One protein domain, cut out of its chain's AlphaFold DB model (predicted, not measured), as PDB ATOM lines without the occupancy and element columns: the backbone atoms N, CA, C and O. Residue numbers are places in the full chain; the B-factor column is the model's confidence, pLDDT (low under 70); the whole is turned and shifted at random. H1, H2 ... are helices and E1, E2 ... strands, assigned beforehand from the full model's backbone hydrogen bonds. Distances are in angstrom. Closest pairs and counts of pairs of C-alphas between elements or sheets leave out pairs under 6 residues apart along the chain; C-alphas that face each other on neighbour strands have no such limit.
ATOM      1  N   SER A  52      15.092  27.144 -24.625       64.06
ATOM      2  CA  SER A  52      14.192  28.123 -24.016       64.06
ATOM      3  C   SER A  52      13.383  27.575 -22.825       64.06
ATOM      4  O   SER A  52      13.302  28.292 -21.823       64.06
ATOM      5  N   PRO A  53      12.868  26.325 -22.821       71.56
ATOM      6  CA  PRO A  53      12.137  25.780 -21.674       71.56
ATOM      7  C   PRO A  53      13.034  25.487 -20.464       71.56
ATOM      8  O   PRO A  53      12.666  25.783 -19.329       71.56
ATOM      9  N   VAL A  54      14.238  24.949 -20.692       75.00
ATOM     10  CA  VAL A  54      15.184  24.588 -19.617       75.00
ATOM     11  C   VAL A  54      15.824  25.835 -19.001       75.00
ATOM     12  O   VAL A  54      15.913  25.948 -17.777       75.00
ATOM     13  N   ALA A  55      16.213  26.810 -19.830       74.62
ATOM     14  CA  ALA A  55      16.718  28.096 -19.354       74.62
ATOM     15  C   ALA A  55      15.635  28.888 -18.601       74.62
ATOM     16  O   ALA A  55      15.919  29.493 -17.565       74.62
ATOM     17  N   GLY A  56      14.384  28.830 -19.077       78.88
ATOM     18  CA  GLY A  56      13.227  29.401 -18.388       78.88
ATOM     19  C   GLY A  56      13.011  28.781 -17.008       78.88
ATOM     20  O   GLY A  56      12.887  29.505 -16.021       78.88
ATOM     21  N   PHE A  57      13.065  27.450 -16.909       85.31
ATOM     22  CA  PHE A  57      12.962  26.735 -15.637       85.31
ATOM     23  C   PHE A  57      14.069  27.133 -14.643       85.31
ATOM     24  O   PHE A  57      13.773  27.485 -13.500       85.31
ATOM     25  N   LEU A  58      15.335  27.174 -15.077       84.75
ATOM     26  CA  LEU A  58      16.471  27.585 -14.235       84.75
ATOM     27  C   LEU A  58      16.340  29.023 -13.713       84.75
ATOM     28  O   LEU A  58      16.668  29.304 -12.552       84.75
ATOM     29  N   MET A  59      15.844  29.935 -14.552       85.12
ATOM     30  CA  MET A  59      15.614  31.324 -14.165       85.12
ATOM     31  C   MET A  59      14.498  31.432 -13.120       85.12
ATOM     32  O   MET A  59      14.665  32.131 -12.117       85.12
ATOM     33  N   THR A  60      13.393  30.709 -13.314       87.62
ATOM     34  CA  THR A  60      12.260  30.687 -12.381       87.62
ATOM     35  C   THR A  60      12.649  30.092 -11.028       87.62
ATOM     36  O   THR A  60      12.398  30.717  -9.999       87.62
ATOM     37  N   VAL A  61      13.364  28.961 -11.003       87.50
ATOM     38  CA  VAL A  61      13.873  28.351  -9.758       87.50
ATOM     39  C   VAL A  61      14.821  29.302  -9.020       87.50
ATOM     40  O   VAL A  61      14.781  29.407  -7.794       87.50
ATOM     41  N   SER A  62      15.657  30.044  -9.748       85.81
ATOM     42  CA  SER A  62      16.599  30.990  -9.140       85.81
ATOM     43  C   SER A  62      15.910  32.211  -8.531       85.81
ATOM     44  O   SER A  62      16.285  32.630  -7.436       85.81
ATOM     45  N   ARG A  63      14.869  32.738  -9.187       86.62
ATOM     46  CA  ARG A  63      14.031  33.819  -8.645       86.62
ATOM     47  C   ARG A  63      13.249  33.370  -7.411       86.62
ATOM     48  O   ARG A  63      13.279  34.067  -6.399       86.62
ATOM     49  N   ALA A  64      12.641  32.183  -7.458       85.88
ATOM     50  CA  ALA A  64      11.910  31.618  -6.327       85.88
ATOM     51  C   ALA A  64      12.814  31.450  -5.094       85.88
ATOM     52  O   ALA A  64      12.435  31.820  -3.986       85.88
ATOM     53  N   GLN A  65      14.061  30.995  -5.271       85.19
ATOM     54  CA  GLN A  65      15.009  30.908  -4.154       85.19
ATOM     55  C   GLN A  65      15.353  32.268  -3.535       85.19
ATOM     56  O   GLN A  65      15.451  32.372  -2.314       85.19
ATOM     57  N   GLN A  66      15.512  33.315  -4.350       83.94
ATOM     58  CA  GLN A  66      15.774  34.664  -3.843       83.94
ATOM     59  C   GLN A  66      14.587  35.211  -3.044       83.94
ATOM     60  O   GLN A  66      14.791  35.831  -2.002       83.94
ATOM     61  N   GLN A  67      13.358  34.964  -3.500       82.44
ATOM     62  CA  GLN A  67      12.139  35.369  -2.792       82.44
ATOM     63  C   GLN A  67      11.999  34.631  -1.454       82.44
ATOM     64  O   GLN A  67      11.695  35.241  -0.434       82.44
ATOM     65  N   ILE A  68      12.311  33.335  -1.424       83.00
ATOM     66  CA  ILE A  68      12.254  32.514  -0.209       83.00
ATOM     67  C   ILE A  68      13.361  32.903   0.790       83.00
ATOM     68  O   ILE A  68      13.123  32.943   1.997       83.00
ATOM     69  N   ALA A  69      14.555  33.272   0.316       79.75
ATOM     70  CA  ALA A  69      15.630  33.795   1.166       79.75
ATOM     71  C   ALA A  69      15.275  35.156   1.802       79.75
ATOM     72  O   ALA A  69      15.615  35.408   2.958       79.75
ATOM     73  N   GLN A  70      14.536  36.014   1.086       74.88
ATOM     74  CA  GLN A  70      14.015  37.275   1.635       74.88
ATOM     75  C   GLN A  70      12.992  37.035   2.748       74.88
ATOM     76  O   GLN A  70      12.983  37.768   3.738       74.88
ATOM     77  N   VAL A  71      12.184  35.973   2.639       74.19
ATOM     78  CA  VAL A  71      11.274  35.571   3.718       74.19
ATOM     79  C   VAL A  71      12.068  35.203   4.978       74.19
ATOM     80  O   VAL A  71      11.685  35.653   6.050       74.19
ATOM     81  N   GLN A  72      13.210  34.509   4.894       68.62
ATOM     82  CA  GLN A  72      14.023  34.146   6.076       68.62
ATOM     83  C   GLN A  72      14.758  35.326   6.733       68.62
ATOM     84  O   GLN A  72      14.937  35.333   7.950       68.62
ATOM     85  N   ALA A  73      15.171  36.331   5.957       59.38
ATOM     86  CA  ALA A  73      15.933  37.476   6.463       59.38
ATOM     87  C   ALA A  73      15.093  38.479   7.288       59.38
ATOM     88  O   ALA A  73      15.651  39.283   8.031       59.38
ATOM     89  N   GLY A  74      13.757  38.426   7.202       58.00
ATOM     90  CA  GLY A  74      12.829  39.341   7.889       58.00
ATOM     91  C   GLY A  74      12.579  39.063   9.383       58.00
ATOM     92  O   GLY A  74      11.612  39.573   9.955       58.00
ATOM     93  N   GLY A  75      13.401  38.236  10.032       51.97
ATOM     94  CA  GLY A  75      13.207  37.796  11.415       51.97
ATOM     95  C   GLY A  75      13.489  38.866  12.476       51.97
ATOM     96  O   GLY A  75      14.487  38.749  13.174       51.97
ATOM     97  N   ALA A  76      12.620  39.879  12.628       45.03
ATOM     98  CA  ALA A  76      12.559  40.730  13.835       45.03
ATOM     99  C   ALA A  76      11.310  41.639  13.985       45.03
ATOM    100  O   ALA A  76      11.154  42.251  15.039       45.03
ATOM    101  N   GLN A  77      10.401  41.752  13.005       45.38
ATOM    102  CA  GLN A  77       9.198  42.606  13.117       45.38
ATOM    103  C   GLN A  77       7.912  41.791  12.926       45.38
ATOM    104  O   GLN A  77       7.246  41.816  11.895       45.38
ATOM    105  N   ALA A  78       7.571  41.009  13.949       50.53
ATOM    106  CA  ALA A  78       6.406  40.134  13.945       50.53
ATOM    107  C   ALA A  78       5.108  40.927  14.173       50.53
ATOM    108  O   ALA A  78       4.975  41.629  15.174       50.53
ATOM    109  N   THR A  79       4.157  40.816  13.236       51.19
ATOM    110  CA  THR A  79       2.751  40.351  13.415       51.19
ATOM    111  C   THR A  79       1.873  40.818  12.234       51.19
ATOM    112  O   THR A  79       0.919  40.133  11.882       51.19
ATOM    113  N   GLN A  80       2.210  41.927  11.556       50.16
ATOM    114  CA  GLN A  80       1.452  42.423  10.386       50.16
ATOM    115  C   GLN A  80       1.943  41.870   9.026       50.16
ATOM    116  O   GLN A  80       1.202  41.914   8.050       50.16
ATOM    117  N   ASP A  81       3.142  41.274   8.976       59.94
ATOM    118  CA  ASP A  81       3.832  40.830   7.743       59.94
ATOM    119  C   ASP A  81       3.614  39.338   7.381       59.94
ATOM    120  O   ASP A  81       4.034  38.851   6.334       59.94
ATOM    121  N   ALA A  82       2.939  38.557   8.234       63.84
ATOM    122  CA  ALA A  82       2.818  37.105   8.037       63.84
ATOM    123  C   ALA A  82       1.995  36.728   6.789       63.84
ATOM    124  O   ALA A  82       2.351  35.796   6.069       63.84
ATOM    125  N   ALA A  83       0.924  37.476   6.498       67.75
ATOM    126  CA  ALA A  83       0.084  37.241   5.323       67.75
ATOM    127  C   ALA A  83       0.799  37.616   4.015       67.75
ATOM    128  O   ALA A  83       0.664  36.912   3.018       67.75
ATOM    129  N   PHE A  84       1.591  38.691   4.023       73.31
ATOM    130  CA  PHE A  84       2.387  39.106   2.869       73.31
ATOM    131  C   PHE A  84       3.500  38.093   2.567       73.31
ATOM    132  O   PHE A  84       3.636  37.651   1.429       73.31
ATOM    133  N   ARG A  85       4.216  37.630   3.598       74.38
ATOM    134  CA  ARG A  85       5.245  36.582   3.483       74.38
ATOM    135  C   ARG A  85       4.668  35.246   3.012       74.38
ATOM    136  O   ARG A  85       5.266  34.596   2.159       74.38
ATOM    137  N   ALA A  86       3.483  34.872   3.497       75.19
ATOM    138  CA  ALA A  86       2.773  33.683   3.028       75.19
ATOM    139  C   ALA A  86       2.328  33.809   1.560       75.19
ATOM    140  O   ALA A  86       2.438  32.841   0.814       75.19
ATOM    141  N   ASN A  87       1.877  34.992   1.123       81.94
ATOM    142  CA  ASN A  87       1.522  35.243  -0.277       81.94
ATOM    143  C   ASN A  87       2.750  35.199  -1.195       81.94
ATOM    144  O   ASN A  87       2.682  34.605  -2.266       81.94
ATOM    145  N   LEU A  88       3.878  35.770  -0.766       83.06
ATOM    146  CA  LEU A  88       5.132  35.728  -1.517       83.06
ATOM    147  C   LEU A  88       5.661  34.294  -1.659       83.06
ATOM    148  O   LEU A  88       6.094  33.896  -2.737       83.06
ATOM    149  N   LEU A  89       5.581  33.498  -0.588       85.31
ATOM    150  CA  LEU A  89       5.939  32.080  -0.623       85.31
ATOM    151  C   LEU A  89       5.024  31.282  -1.560       85.31
ATOM    152  O   LEU A  89       5.486  30.406  -2.293       85.31
ATOM    153  N   ASN A  90       3.726  31.577  -1.522       86.50
ATOM    154  CA  ASN A  90       2.728  30.927  -2.353       86.50
ATOM    155  C   ASN A  90       2.959  31.215  -3.846       86.50
ATOM    156  O   ASN A  90       3.005  30.277  -4.637       86.50
ATOM    157  N   ASP A  91       3.211  32.477  -4.198       86.50
ATOM    158  CA  ASP A  91       3.528  32.910  -5.563       86.50
ATOM    159  C   ASP A  91       4.832  32.271  -6.076       86.50
ATOM    160  O   ASP A  91       4.857  31.685  -7.157       86.50
ATOM    161  N   ALA A  92       5.890  32.269  -5.255       85.50
ATOM    162  CA  ALA A  92       7.162  31.628  -5.592       85.50
ATOM    163  C   ALA A  92       7.013  30.113  -5.831       85.50
ATOM    164  O   ALA A  92       7.613  29.556  -6.752       85.50
ATOM    165  N   THR A  93       6.197  29.437  -5.016       87.50
ATOM    166  CA  THR A  93       5.957  27.991  -5.143       87.50
ATOM    167  C   THR A  93       5.103  27.679  -6.373       87.50
ATOM    168  O   THR A  93       5.411  26.741  -7.105       87.50
ATOM    169  N   GLN A  94       4.080  28.494  -6.654       88.06
ATOM    170  CA  GLN A  94       3.225  28.346  -7.832       88.06
ATOM    171  C   GLN A  94       4.017  28.527  -9.133       88.06
ATOM    172  O   GLN A  94       3.915  27.696 -10.029       88.06
ATOM    173  N   GLN A  95       4.884  29.541  -9.207       85.50
ATOM    174  CA  GLN A  95       5.724  29.791 -10.384       85.50
ATOM    175  C   GLN A  95       6.649  28.613 -10.712       85.50
ATOM    176  O   GLN A  95       6.876  28.304 -11.882       85.50
ATOM    177  N   VAL A  96       7.176  27.931  -9.693       86.25
ATOM    178  CA  VAL A  96       8.018  26.741  -9.880       86.25
ATOM    179  C   VAL A  96       7.196  25.548 -10.360       86.25
ATOM    180  O   VAL A  96       7.657  24.813 -11.231       86.25
ATOM    181  N   VAL A  97       5.984  25.368  -9.833       85.31
ATOM    182  CA  VAL A  97       5.054  24.314 -10.266       85.31
ATOM    183  C   VAL A  97       4.628  24.524 -11.721       85.31
ATOM    184  O   VAL A  97       4.666  23.584 -12.514       85.31
ATOM    185  N   ASP A  98       4.327  25.762 -12.110       84.75
ATOM    186  CA  ASP A  98       3.977  26.110 -13.488       84.75
ATOM    187  C   ASP A  98       5.165  25.898 -14.437       84.75
ATOM    188  O   ASP A  98       5.019  25.288 -15.496       84.75
ATOM    189  N   ALA A  99       6.368  26.331 -14.045       83.38
ATOM    190  CA  ALA A  99       7.580  26.123 -14.835       83.38
ATOM    191  C   ALA A  99       7.953  24.639 -14.972       83.38
ATOM    192  O   ALA A  99       8.458  24.234 -16.016       83.38
ATOM    193  N   PHE A 100       7.690  23.826 -13.947       84.00
ATOM    194  CA  PHE A 100       7.877  22.378 -13.992       84.00
ATOM    195  C   PHE A 100       6.930  21.720 -15.003       84.00
ATOM    196  O   PHE A 100       7.361  20.888 -15.798       84.00
ATOM    197  N   ASN A 101       5.662  22.137 -15.020       84.19
ATOM    198  CA  ASN A 101       4.644  21.609 -15.933       84.19
ATOM    199  C   ASN A 101       4.853  22.045 -17.397       84.19
ATOM    200  O   ASN A 101       4.294  21.439 -18.305       84.19
ATOM    201  N   LEU A 102       5.667  23.078 -17.640       80.69
ATOM    202  CA  LEU A 102       6.046  23.544 -18.978       80.69
ATOM    203  C   LEU A 102       7.258  22.798 -19.570       80.69
ATOM    204  O   LEU A 102       7.626  23.053 -20.720       80.69
ATOM    205  N   LEU A 103       7.901  21.899 -18.814       77.69
ATOM    206  CA  LEU A 103       9.043  21.134 -19.312       77.69
ATOM    207  C   LEU A 103       8.596  20.061 -20.323       77.69
ATOM    208  O   LEU A 103       7.653  19.316 -20.058       77.69
ATOM    209  N   PRO A 104       9.290  19.920 -21.469       67.75
ATOM    210  CA  PRO A 104       8.925  18.933 -22.477       67.75
ATOM    211  C   PRO A 104       9.127  17.497 -21.967       67.75
ATOM    212  O   PRO A 104      10.175  17.146 -21.423       67.75
ATOM    213  N   GLY A 105       8.119  16.650 -22.190       59.91
ATOM    214  CA  GLY A 105       8.128  15.237 -21.795       59.91
ATOM    215  C   GLY A 105       8.956  14.303 -22.675       59.91
ATOM    216  O   GLY A 105       9.320  13.215 -22.227       59.91
ATOM    217  N   VAL A 106       9.256  14.712 -23.911       55.28
ATOM    218  CA  VAL A 106       9.965  13.919 -24.928       55.28
ATOM    219  C   VAL A 106      10.994  14.787 -25.659       55.28
ATOM    220  O   VAL A 106      10.712  15.939 -25.985       55.28
ATOM    221  N   ASP A 107      12.188  14.244 -25.905       47.69
ATOM    222  CA  ASP A 107      13.248  14.907 -26.675       47.69
ATOM    223  C   ASP A 107      12.953  14.815 -28.190       47.69
ATOM    224  O   ASP A 107      12.579  13.750 -28.687       47.69
ATOM    225  N   PHE A 108      13.083  15.922 -28.932       44.75
ATOM    226  CA  PHE A 108      12.750  15.993 -30.368       44.75
ATOM    227  C   PHE A 108      13.895  15.558 -31.304       44.75
ATOM    228  O   PHE A 108      13.754  15.662 -32.527       44.75
ATOM    229  N   ASN A 109      15.015  15.037 -30.791       43.16
ATOM    230  CA  ASN A 109      16.099  14.546 -31.638       43.16
ATOM    231  C   ASN A 109      15.869  13.075 -32.055       43.16
ATOM    232  O   ASN A 109      16.314  12.138 -31.393       43.16
ATOM    233  N   GLN A 110      15.170  12.857 -33.177       40.97
ATOM    234  CA  GLN A 110      14.780  11.536 -33.722       40.97
ATOM    235  C   GLN A 110      15.943  10.650 -34.240       40.97
ATOM    236  O   GLN A 110      15.749   9.865 -35.169       40.97
ATOM    237  N   SER A 111      17.145  10.721 -33.661       40.75
ATOM    238  CA  SER A 111      18.300   9.949 -34.158       40.75
ATOM    239  C   SER A 111      19.034   9.098 -33.120       40.75
ATOM    240  O   SER A 111      19.914   8.335 -33.508       40.75
ATOM    241  N   GLN A 112      18.714   9.185 -31.824       40.81
ATOM    242  CA  GLN A 112      19.464   8.482 -30.772       40.81
ATOM    243  C   GLN A 112      18.549   7.909 -29.674       40.81
ATOM    244  O   GLN A 112      17.457   8.426 -29.442       40.81
ATOM    245  N   PRO A 113      18.947   6.793 -29.030       42.81
ATOM    246  CA  PRO A 113      18.075   6.032 -28.142       42.81
ATOM    247  C   PRO A 113      17.762   6.814 -26.859       42.81
ATOM    248  O   PRO A 113      18.675   7.132 -26.109       42.81
ATOM    249  N   LEU A 114      16.469   7.084 -26.629       45.50
ATOM    250  CA  LEU A 114      15.800   7.398 -25.350       45.50
ATOM    251  C   LEU A 114      16.725   7.929 -24.232       45.50
ATOM    252  O   LEU A 114      16.962   7.248 -23.233       45.50
ATOM    253  N   GLY A 115      17.236   9.152 -24.399       51.38
ATOM    254  CA  GLY A 115      17.941   9.882 -23.345       51.38
ATOM    255  C   GLY A 115      16.962  10.374 -22.277       51.38
ATOM    256  O   GLY A 115      15.861  10.824 -22.591       51.38
ATOM    257  N   SER A 116      17.339  10.255 -21.006       59.06
ATOM    258  CA  SER A 116      16.567  10.737 -19.857       59.06
ATOM    259  C   SER A 116      16.210  12.220 -20.012       59.06
ATOM    260  O   SER A 116      17.110  13.059 -20.026       59.06
ATOM    261  N   THR A 117      14.923  12.559 -20.116       70.12
ATOM    262  CA  THR A 117      14.492  13.963 -20.156       70.12
ATOM    263  C   THR A 117      14.715  14.629 -18.801       70.12
ATOM    264  O   THR A 117      14.651  13.968 -17.760       70.12
ATOM    265  N   LEU A 118      14.941  15.948 -18.800       76.62
ATOM    266  CA  LEU A 118      15.048  16.739 -17.570       76.62
ATOM    267  C   LEU A 118      13.865  16.458 -16.632       76.62
ATOM    268  O   LEU A 118      14.060  16.161 -15.459       76.62
ATOM    269  N   LEU A 119      12.648  16.450 -17.177       77.62
ATOM    270  CA  LEU A 119      11.435  16.152 -16.425       77.62
ATOM    271  C   LEU A 119      11.471  14.755 -15.779       77.62
ATOM    272  O   LEU A 119      11.168  14.618 -14.597       77.62
ATOM    273  N   ASN A 120      11.904  13.725 -16.512       75.69
ATOM    274  CA  ASN A 120      12.031  12.364 -15.982       75.69
ATOM    275  C   ASN A 120      13.103  12.286 -14.876       75.69
ATOM    276  O   ASN A 120      12.893  11.644 -13.850       75.69
ATOM    277  N   ASN A 121      14.216  13.007 -15.023       77.00
ATOM    278  CA  ASN A 121      15.254  13.094 -13.993       77.00
ATOM    279  C   ASN A 121      14.757  13.785 -12.715       77.00
ATOM    280  O   ASN A 121      15.017  13.284 -11.621       77.00
ATOM    281  N   LEU A 122      13.988  14.874 -12.830       82.81
ATOM    282  CA  LEU A 122      13.386  15.527 -11.663       82.81
ATOM    283  C   LEU A 122      12.349  14.626 -10.981       82.81
ATOM    284  O   LEU A 122      12.388  14.476  -9.762       82.81
ATOM    285  N   VAL A 123      11.453  13.988 -11.739       78.12
ATOM    286  CA  VAL A 123      10.431  13.082 -11.185       78.12
ATOM    287  C   VAL A 123      11.067  11.871 -10.494       78.12
ATOM    288  O   VAL A 123      10.655  11.499  -9.394       78.12
ATOM    289  N   ASN A 124      12.102  11.277 -11.092       77.94
ATOM    290  CA  ASN A 124      12.834  10.169 -10.476       77.94
ATOM    291  C   ASN A 124      13.554  10.615  -9.207       77.94
ATOM    292  O   ASN A 124      13.527   9.900  -8.211       77.94
ATOM    293  N   ASN A 125      14.151  11.805  -9.200       80.06
ATOM    294  CA  ASN A 125      14.801  12.352  -8.017       80.06
ATOM    295  C   ASN A 125      13.804  12.620  -6.871       80.06
ATOM    296  O   ASN A 125      14.079  12.241  -5.737       80.06
ATOM    297  N   LEU A 126      12.612  13.147  -7.168       80.62
ATOM    298  CA  LEU A 126      11.550  13.331  -6.170       80.62
ATOM    299  C   LEU A 126      11.061  12.006  -5.560       80.62
ATOM    300  O   LEU A 126      10.693  11.976  -4.383       80.62
ATOM    301  N   ASN A 127      11.070  10.922  -6.341       76.75
ATOM    302  CA  ASN A 127      10.689   9.580  -5.893       76.75
ATOM    303  C   ASN A 127      11.838   8.788  -5.243       76.75
ATOM    304  O   ASN A 127      11.578   7.749  -4.633       76.75
ATOM    305  N   GLN A 128      13.093   9.241  -5.341       73.31
ATOM    306  CA  GLN A 128      14.225   8.547  -4.729       73.31
ATOM    307  C   GLN A 128      14.270   8.789  -3.217       73.31
ATOM    308  O   GLN A 128      14.332   9.919  -2.736       73.31
ATOM    309  N   GLN A 129      14.264   7.692  -2.462       57.56
ATOM    310  CA  GLN A 129      14.360   7.699  -1.008       57.56
ATOM    311  C   GLN A 129      15.821   7.478  -0.595       57.56
ATOM    312  O   GLN A 129      16.394   6.417  -0.850       57.56
ATOM    313  N   VAL A 130      16.437   8.472   0.047       54.81
ATOM    314  CA  VAL A 130      17.778   8.332   0.637       54.81
ATOM    315  C   VAL A 130      17.632   7.679   2.015       54.81
ATOM    316  O   VAL A 130      16.753   8.054   2.790       54.81
ATOM    317  N   GLN A 131      18.455   6.668   2.321       43.22
ATOM    318  CA  GLN A 131      18.388   5.882   3.565       43.22
ATOM    319  C   GLN A 131      18.268   6.772   4.817       43.22
ATOM    320  O   GLN A 131      19.223   7.433   5.211       43.22
ATOM    321  N   GLY A 132      17.092   6.753   5.456       53.88
ATOM    322  CA  GLY A 132      16.807   7.479   6.701       53.88
ATOM    323  C   GLY A 132      16.120   8.845   6.553       53.88
ATOM    324  O   GLY A 132      15.761   9.424   7.575       53.88
ATOM    325  N   GLN A 133      15.877   9.342   5.332       56.75
ATOM    326  CA  GLN A 133      15.143  10.591   5.067       56.75
ATOM    327  C   GLN A 133      13.859  10.345   4.253       56.75
ATOM    328  O   GLN A 133      13.767   9.404   3.464       56.75
ATOM    329  N   LEU A 134      12.845  11.185   4.488       61.62
ATOM    330  CA  LEU A 134      11.588  11.209   3.729       61.62
ATOM    331  C   LEU A 134      11.882  11.514   2.252       61.62
ATOM    332  O   LEU A 134      12.707  12.380   1.962       61.62
ATOM    333  N   SER A 135      11.199  10.839   1.323       72.69
ATOM    334  CA  SER A 135      11.326  11.127  -0.112       72.69
ATOM    335  C   SER A 135      10.945  12.584  -0.410       72.69
ATOM    336  O   SER A 135      10.075  13.151   0.263       72.69
ATOM    337  N   GLY A 136      11.555  13.195  -1.430       74.00
ATOM    338  CA  GLY A 136      11.260  14.580  -1.826       74.00
ATOM    339  C   GLY A 136       9.771  14.797  -2.112       74.00
ATOM    340  O   GLY A 136       9.180  15.755  -1.623       74.00
ATOM    341  N   ALA A 137       9.128  13.841  -2.788       75.56
ATOM    342  CA  ALA A 137       7.688  13.850  -3.042       75.56
ATOM    343  C   ALA A 137       6.836  13.787  -1.760       75.56
ATOM    344  O   ALA A 137       5.783  14.413  -1.687       75.56
ATOM    345  N   GLU A 138       7.287  13.068  -0.728       79.19
ATOM    346  CA  GLU A 138       6.558  12.952   0.542       79.19
ATOM    347  C   GLU A 138       6.729  14.210   1.406       79.19
ATOM    348  O   GLU A 138       5.786  14.662   2.058       79.19
ATOM    349  N   SER A 139       7.919  14.814   1.363       81.31
ATOM    350  CA  SER A 139       8.207  16.102   2.001       81.31
ATOM    351  C   SER A 139       7.396  17.230   1.358       81.31
ATOM    352  O   SER A 139       6.803  18.040   2.066       81.31
ATOM    353  N   LEU A 140       7.281  17.230   0.028       83.00
ATOM    354  CA  LEU A 140       6.454  18.170  -0.727       83.00
ATOM    355  C   LEU A 140       4.954  17.952  -0.502       83.00
ATOM    356  O   LEU A 140       4.225  18.926  -0.310       83.00
ATOM    357  N   ALA A 141       4.494  16.700  -0.422       82.31
ATOM    358  CA  ALA A 141       3.086  16.394  -0.176       82.31
ATOM    359  C   ALA A 141       2.603  16.941   1.177       82.31
ATOM    360  O   ALA A 141       1.473  17.416   1.288       82.31
ATOM    361  N   ARG A 142       3.473  16.955   2.198       81.25
ATOM    362  CA  ARG A 142       3.185  17.573   3.508       81.25
ATOM    363  C   ARG A 142       3.037  19.094   3.442       81.25
ATOM    364  O   ARG A 142       2.386  19.670   4.308       81.25
ATOM    365  N   LEU A 143       3.620  19.726   2.427       82.81
ATOM    366  CA  LEU A 143       3.507  21.158   2.156       82.81
ATOM    367  C   LEU A 143       2.385  21.487   1.159       82.81
ATOM    368  O   LEU A 143       2.246  22.639   0.769       82.81
ATOM    369  N   GLY A 144       1.588  20.498   0.738       80.19
ATOM    370  CA  GLY A 144       0.527  20.690  -0.249       80.19
ATOM    371  C   GLY A 144       0.996  20.630  -1.702       80.19
ATOM    372  O   GLY A 144       0.202  20.894  -2.592       80.19
ATOM    373  N   VAL A 145       2.254  20.279  -1.975       83.88
ATOM    374  CA  VAL A 145       2.751  20.071  -3.341       83.88
ATOM    375  C   VAL A 145       2.727  18.577  -3.648       83.88
ATOM    376  O   VAL A 145       3.503  17.806  -3.091       83.88
ATOM    377  N   THR A 146       1.829  18.145  -4.528       82.88
ATOM    378  CA  THR A 146       1.647  16.727  -4.862       82.88
ATOM    379  C   THR A 146       2.051  16.434  -6.300       82.88
ATOM    380  O   THR A 146       1.822  17.232  -7.209       82.88
ATOM    381  N   LEU A 147       2.669  15.270  -6.503       78.06
ATOM    382  CA  LEU A 147       2.987  14.752  -7.827       78.06
ATOM    383  C   LEU A 147       1.755  14.020  -8.375       78.06
ATOM    384  O   LEU A 147       1.304  13.035  -7.786       78.06
ATOM    385  N   GLN A 148       1.197  14.502  -9.483       70.50
ATOM    386  CA  GLN A 148       0.041  13.877 -10.116       70.50
ATOM    387  C   GLN A 148       0.478  12.678 -10.976       70.50
ATOM    388  O   GLN A 148       1.479  12.761 -11.693       70.50
ATOM    389  N   PRO A 149      -0.258  11.550 -10.939       60.09
ATOM    390  CA  PRO A 149       0.014  10.424 -11.822       60.09
ATOM    391  C   PRO A 149      -0.295  10.798 -13.278       60.09
ATOM    392  O   PRO A 149      -1.311  11.437 -13.551       60.09
ATOM    393  N   ALA A 150       0.552  10.359 -14.212       56.53
ATOM    394  CA  ALA A 150       0.330  10.546 -15.645       56.53
ATOM    395  C   ALA A 150      -1.013   9.916 -16.059       56.53
ATOM    396  O   ALA A 150      -1.216   8.704 -15.940       56.53
ATOM    397  N   LEU A 151      -1.957  10.737 -16.519       43.69
ATOM    398  CA  LEU A 151      -3.219  10.263 -17.084       43.69
ATOM    399  C   LEU A 151      -2.985   9.897 -18.554       43.69
ATOM    400  O   LEU A 151      -2.190  10.536 -19.228       43.69
ATOM    401  N   LEU A 152      -3.707   8.905 -19.089       45.50
ATOM    402  CA  LEU A 152      -3.486   8.309 -20.425       45.50
ATOM    403  C   LEU A 152      -3.507   9.280 -21.636       45.50
ATOM    404  O   LEU A 152      -3.315   8.835 -22.765       45.50
ATOM    405  N   SER A 153      -3.756  10.574 -21.428       46.97
ATOM    406  CA  SER A 153      -3.778  11.613 -22.471       46.97
ATOM    407  C   SER A 153      -2.530  12.506 -22.465       46.97
ATOM    408  O   SER A 153      -2.300  13.202 -23.448       46.97
ATOM    409  N   ASP A 154      -1.746  12.480 -21.381       46.19
ATOM    410  CA  ASP A 154      -0.520  13.256 -21.213       46.19
ATOM    411  C   ASP A 154       0.489  12.432 -20.384       46.19
ATOM    412  O   ASP A 154       0.284  12.220 -19.185       46.19
ATOM    413  N   PRO A 155       1.538  11.858 -21.004       49.12
ATOM    414  CA  PRO A 155       2.439  10.913 -20.343       49.12
ATOM    415  C   PRO A 155       3.362  11.556 -19.293       49.12
ATOM    416  O   PRO A 155       4.163  10.853 -18.675       49.12
ATOM    417  N   THR A 156       3.272  12.867 -19.072       55.38
ATOM    418  CA  THR A 156       4.107  13.617 -18.135       55.38
ATOM    419  C   THR A 156       3.397  13.840 -16.804       55.38
ATOM    420  O   THR A 156       2.432  14.591 -16.719       55.38
ATOM    421  N   GLY A 157       3.869  13.187 -15.738       62.06
ATOM    422  CA  GLY A 157       3.421  13.492 -14.375       62.06
ATOM    423  C   GLY A 157       3.782  14.934 -14.004       62.06
ATOM    424  O   GLY A 157       4.957  15.294 -14.028       62.06
ATOM    425  N   GLY A 158       2.772  15.749 -13.694       70.19
ATOM    426  CA  GLY A 158       2.925  17.153 -13.311       70.19
ATOM    427  C   GLY A 158       2.952  17.363 -11.798       70.19
ATOM    428  O   GLY A 158       2.556  16.489 -11.021       70.19
ATOM    429  N   LEU A 159       3.396  18.544 -11.369       82.56
ATOM    430  CA  LEU A 159       3.240  19.000  -9.987       82.56
ATOM    431  C   LEU A 159       1.935  19.790  -9.845       82.56
ATOM    432  O   LEU A 159       1.532  20.531 -10.743       82.56
ATOM    433  N   SER A 160       1.288  19.655  -8.692       83.69
ATOM    434  CA  SER A 160       0.096  20.415  -8.319       83.69
ATOM    435  C   SER A 160       0.264  20.983  -6.917       83.69
ATOM    436  O   SER A 160       0.716  20.276  -6.017       83.69
ATOM    437  N   LEU A 161      -0.074  22.262  -6.747       85.00
ATOM    438  CA  LEU A 161       0.005  22.975  -5.476       85.00
ATOM    439  C   LEU A 161      -1.387  23.136  -4.860       85.00
ATOM    440  O   LEU A 161      -2.328  23.551  -5.529       85.00
ATOM    441  N   ASP A 162      -1.474  22.862  -3.563       86.31
ATOM    442  CA  ASP A 162      -2.638  23.093  -2.720       86.31
ATOM    443  C   ASP A 162      -2.344  24.263  -1.763       86.31
ATOM    444  O   ASP A 162      -1.690  24.126  -0.720       86.31
ATOM    445  N   ASN A 163      -2.775  25.464  -2.162       82.50
ATOM    446  CA  ASN A 163      -2.385  26.739  -1.546       82.50
ATOM    447  C   ASN A 163      -2.790  26.836  -0.062       82.50
ATOM    448  O   ASN A 163      -2.094  27.482   0.725       82.50
ATOM    449  N   GLU A 164      -3.882  26.178   0.337       83.75
ATOM    450  CA  GLU A 164      -4.358  26.161   1.725       83.75
ATOM    451  C   GLU A 164      -3.482  25.287   2.631       83.75
ATOM    452  O   GLU A 164      -3.199  25.671   3.768       83.75
ATOM    453  N   ILE A 165      -2.988  24.154   2.122       85.12
ATOM    454  CA  ILE A 165      -2.089  23.263   2.869       85.12
ATOM    455  C   ILE A 165      -0.717  23.921   3.023       85.12
ATOM    456  O   ILE A 165      -0.166  23.922   4.123       85.12
ATOM    457  N   LEU A 166      -0.203  24.564   1.967       86.62
ATOM    458  CA  LEU A 166       1.061  25.301   2.026       86.62
ATOM    459  C   LEU A 166       1.006  26.430   3.061       86.62
ATOM    460  O   LEU A 166       1.919  26.590   3.874       86.62
ATOM    461  N   ARG A 167      -0.094  27.190   3.079       84.19
ATOM    462  CA  ARG A 167      -0.297  28.266   4.052       84.19
ATOM    463  C   ARG A 167      -0.433  27.726   5.478       84.19
ATOM    464  O   ARG A 167       0.121  28.314   6.407       84.19
ATOM    465  N   ALA A 168      -1.129  26.604   5.666       84.50
ATOM    466  CA  ALA A 168      -1.247  25.944   6.966       84.50
ATOM    467  C   ALA A 168       0.103  25.398   7.472       84.50
ATOM    468  O   ALA A 168       0.421  25.557   8.653       84.50
ATOM    469  N   ALA A 169       0.917  24.813   6.589       83.38
ATOM    470  CA  ALA A 169       2.256  24.321   6.904       83.38
ATOM    471  C   ALA A 169       3.204  25.466   7.292       83.38
ATOM    472  O   ALA A 169       3.860  25.390   8.333       83.38
ATOM    473  N   PHE A 170       3.190  26.568   6.533       84.50
ATOM    474  CA  PHE A 170       3.989  27.762   6.821       84.50
ATOM    475  C   PHE A 170       3.630  28.397   8.172       84.50
ATOM    476  O   PHE A 170       4.517  28.682   8.973       84.50
ATOM    477  N   ASN A 171       2.333  28.540   8.466       82.06
ATOM    478  CA  ASN A 171       1.861  29.066   9.751       82.06
ATOM    479  C   ASN A 171       2.176  28.134  10.935       82.06
ATOM    480  O   ASN A 171       2.274  28.596  12.068       82.06
ATOM    481  N   SER A 172       2.319  26.828  10.685       83.31
ATOM    482  CA  SER A 172       2.630  25.835  11.720       83.31
ATOM    483  C   SER A 172       4.128  25.739  12.005       83.31
ATOM    484  O   SER A 172       4.530  25.589  13.157       83.31
ATOM    485  N   ASN A 173       4.966  25.792  10.966       82.12
ATOM    486  CA  ASN A 173       6.417  25.755  11.096       82.12
ATOM    487  C   ASN A 173       7.085  26.434   9.893       82.12
ATOM    488  O   ASN A 173       7.409  25.799   8.884       82.12
TER     489      ASN A 173
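AT A GLANCE: This is residues 52 to 173 of the 827 residues of an uncharacterized protein of Duganella sp. Leaf126 (UniProt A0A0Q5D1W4). Picture a long helical hairpin, H1 and H2 side by side, with a looser row of short parts along H2: H5, the small two-stranded ribbon E1 and E2, and H4 and H3 beyond it. H2 is at the corner between H1 and the ribbon, touching H1 along its length and coming within 5.6 A of E2 at the C-alphas of Val 97 and Leu 159, while H1 is apart from both strands; residues 75 to 80 and 108 to 113 stick out. The printed part has 122 residues, with five named helices and two named strands in the order H1 H2 H3 H4 E1 E2 H5; the strands are antiparallel and the class is mostly helix. It is only just loose, close to compact, with a radius of gyration of the C-alphas of 16.6 A, and it is elongated, spanning 58 by 32 by 29 A.

HOW THE PARTS SIT: Begin with H1, residues 52 to 73, and H2, residues 82 to 101, a helical hairpin. They touch, closest at the C-alphas of Ala 64 and Ala 92, 4.8 A apart, at a shallow tilt of 17 degrees, opposite ways. Next find H3, residues 118 to 127; it is close to H2 but not clearly touching, with the C-alphas of Phe 100 and Leu 119 closest at 7.6 A. H4, residues 136 to 142, touches H3 at a steep tilt of 65 degrees, the closest C-alphas being those of Leu 126 and Gly 136, 4.5 A apart. Then comes the hairpin of E1, residues 145 to 147, and E2, residues 159 to 161, antiparallel at 152 degrees; look for N 146 and O 160 at 2.8 A, and N 160 and O 146 at 2.9 A, within hydrogen-bond range. The closest C-alphas of H2 and E2 are those of Val 97 and Leu 159, 5.6 A apart. H5, residues 163 to 172, touches H2, with residues 86 to 90 of H2 alone, at a steep tilt of 47 degrees; the C-alphas of Ala 86 and Arg 167 are closest, at 6.3 A. H1 is apart from H4, E1, E2 and H5. In H1, H2, H3, H4 and H5 every O i to N i+4 pair is within hydrogen-bond range.

IN THESE COORDINATES: Find C-alpha 52 at (14.192, 28.123, -24.016); from there H1 runs 31.9 A to C-alpha 73. H2 starts at C-alpha 82, at (2.818, 37.105, 8.037), and spans 28.6 A. H3 spans 14.4 A, H4 10.1 A, E1 7.0 A and E2 6.8 A. H5 spans 14.2 A and ends at C-alpha 172, at (2.630, 25.835, 11.720).

THE WHOLE: The two C-alphas farthest apart, those of Thr 79 and Ser 111, are 58.6 A apart. The printed part has no cut. The links from H2 to H3, 16 residues, and from E1 to E2, 11 residues, are long. Mean pLDDT of the printed part is 71.7; look for values under 70 at residue 52 and residues 72 to 83, 104 to 116, 129 to 134 and 149 to 157.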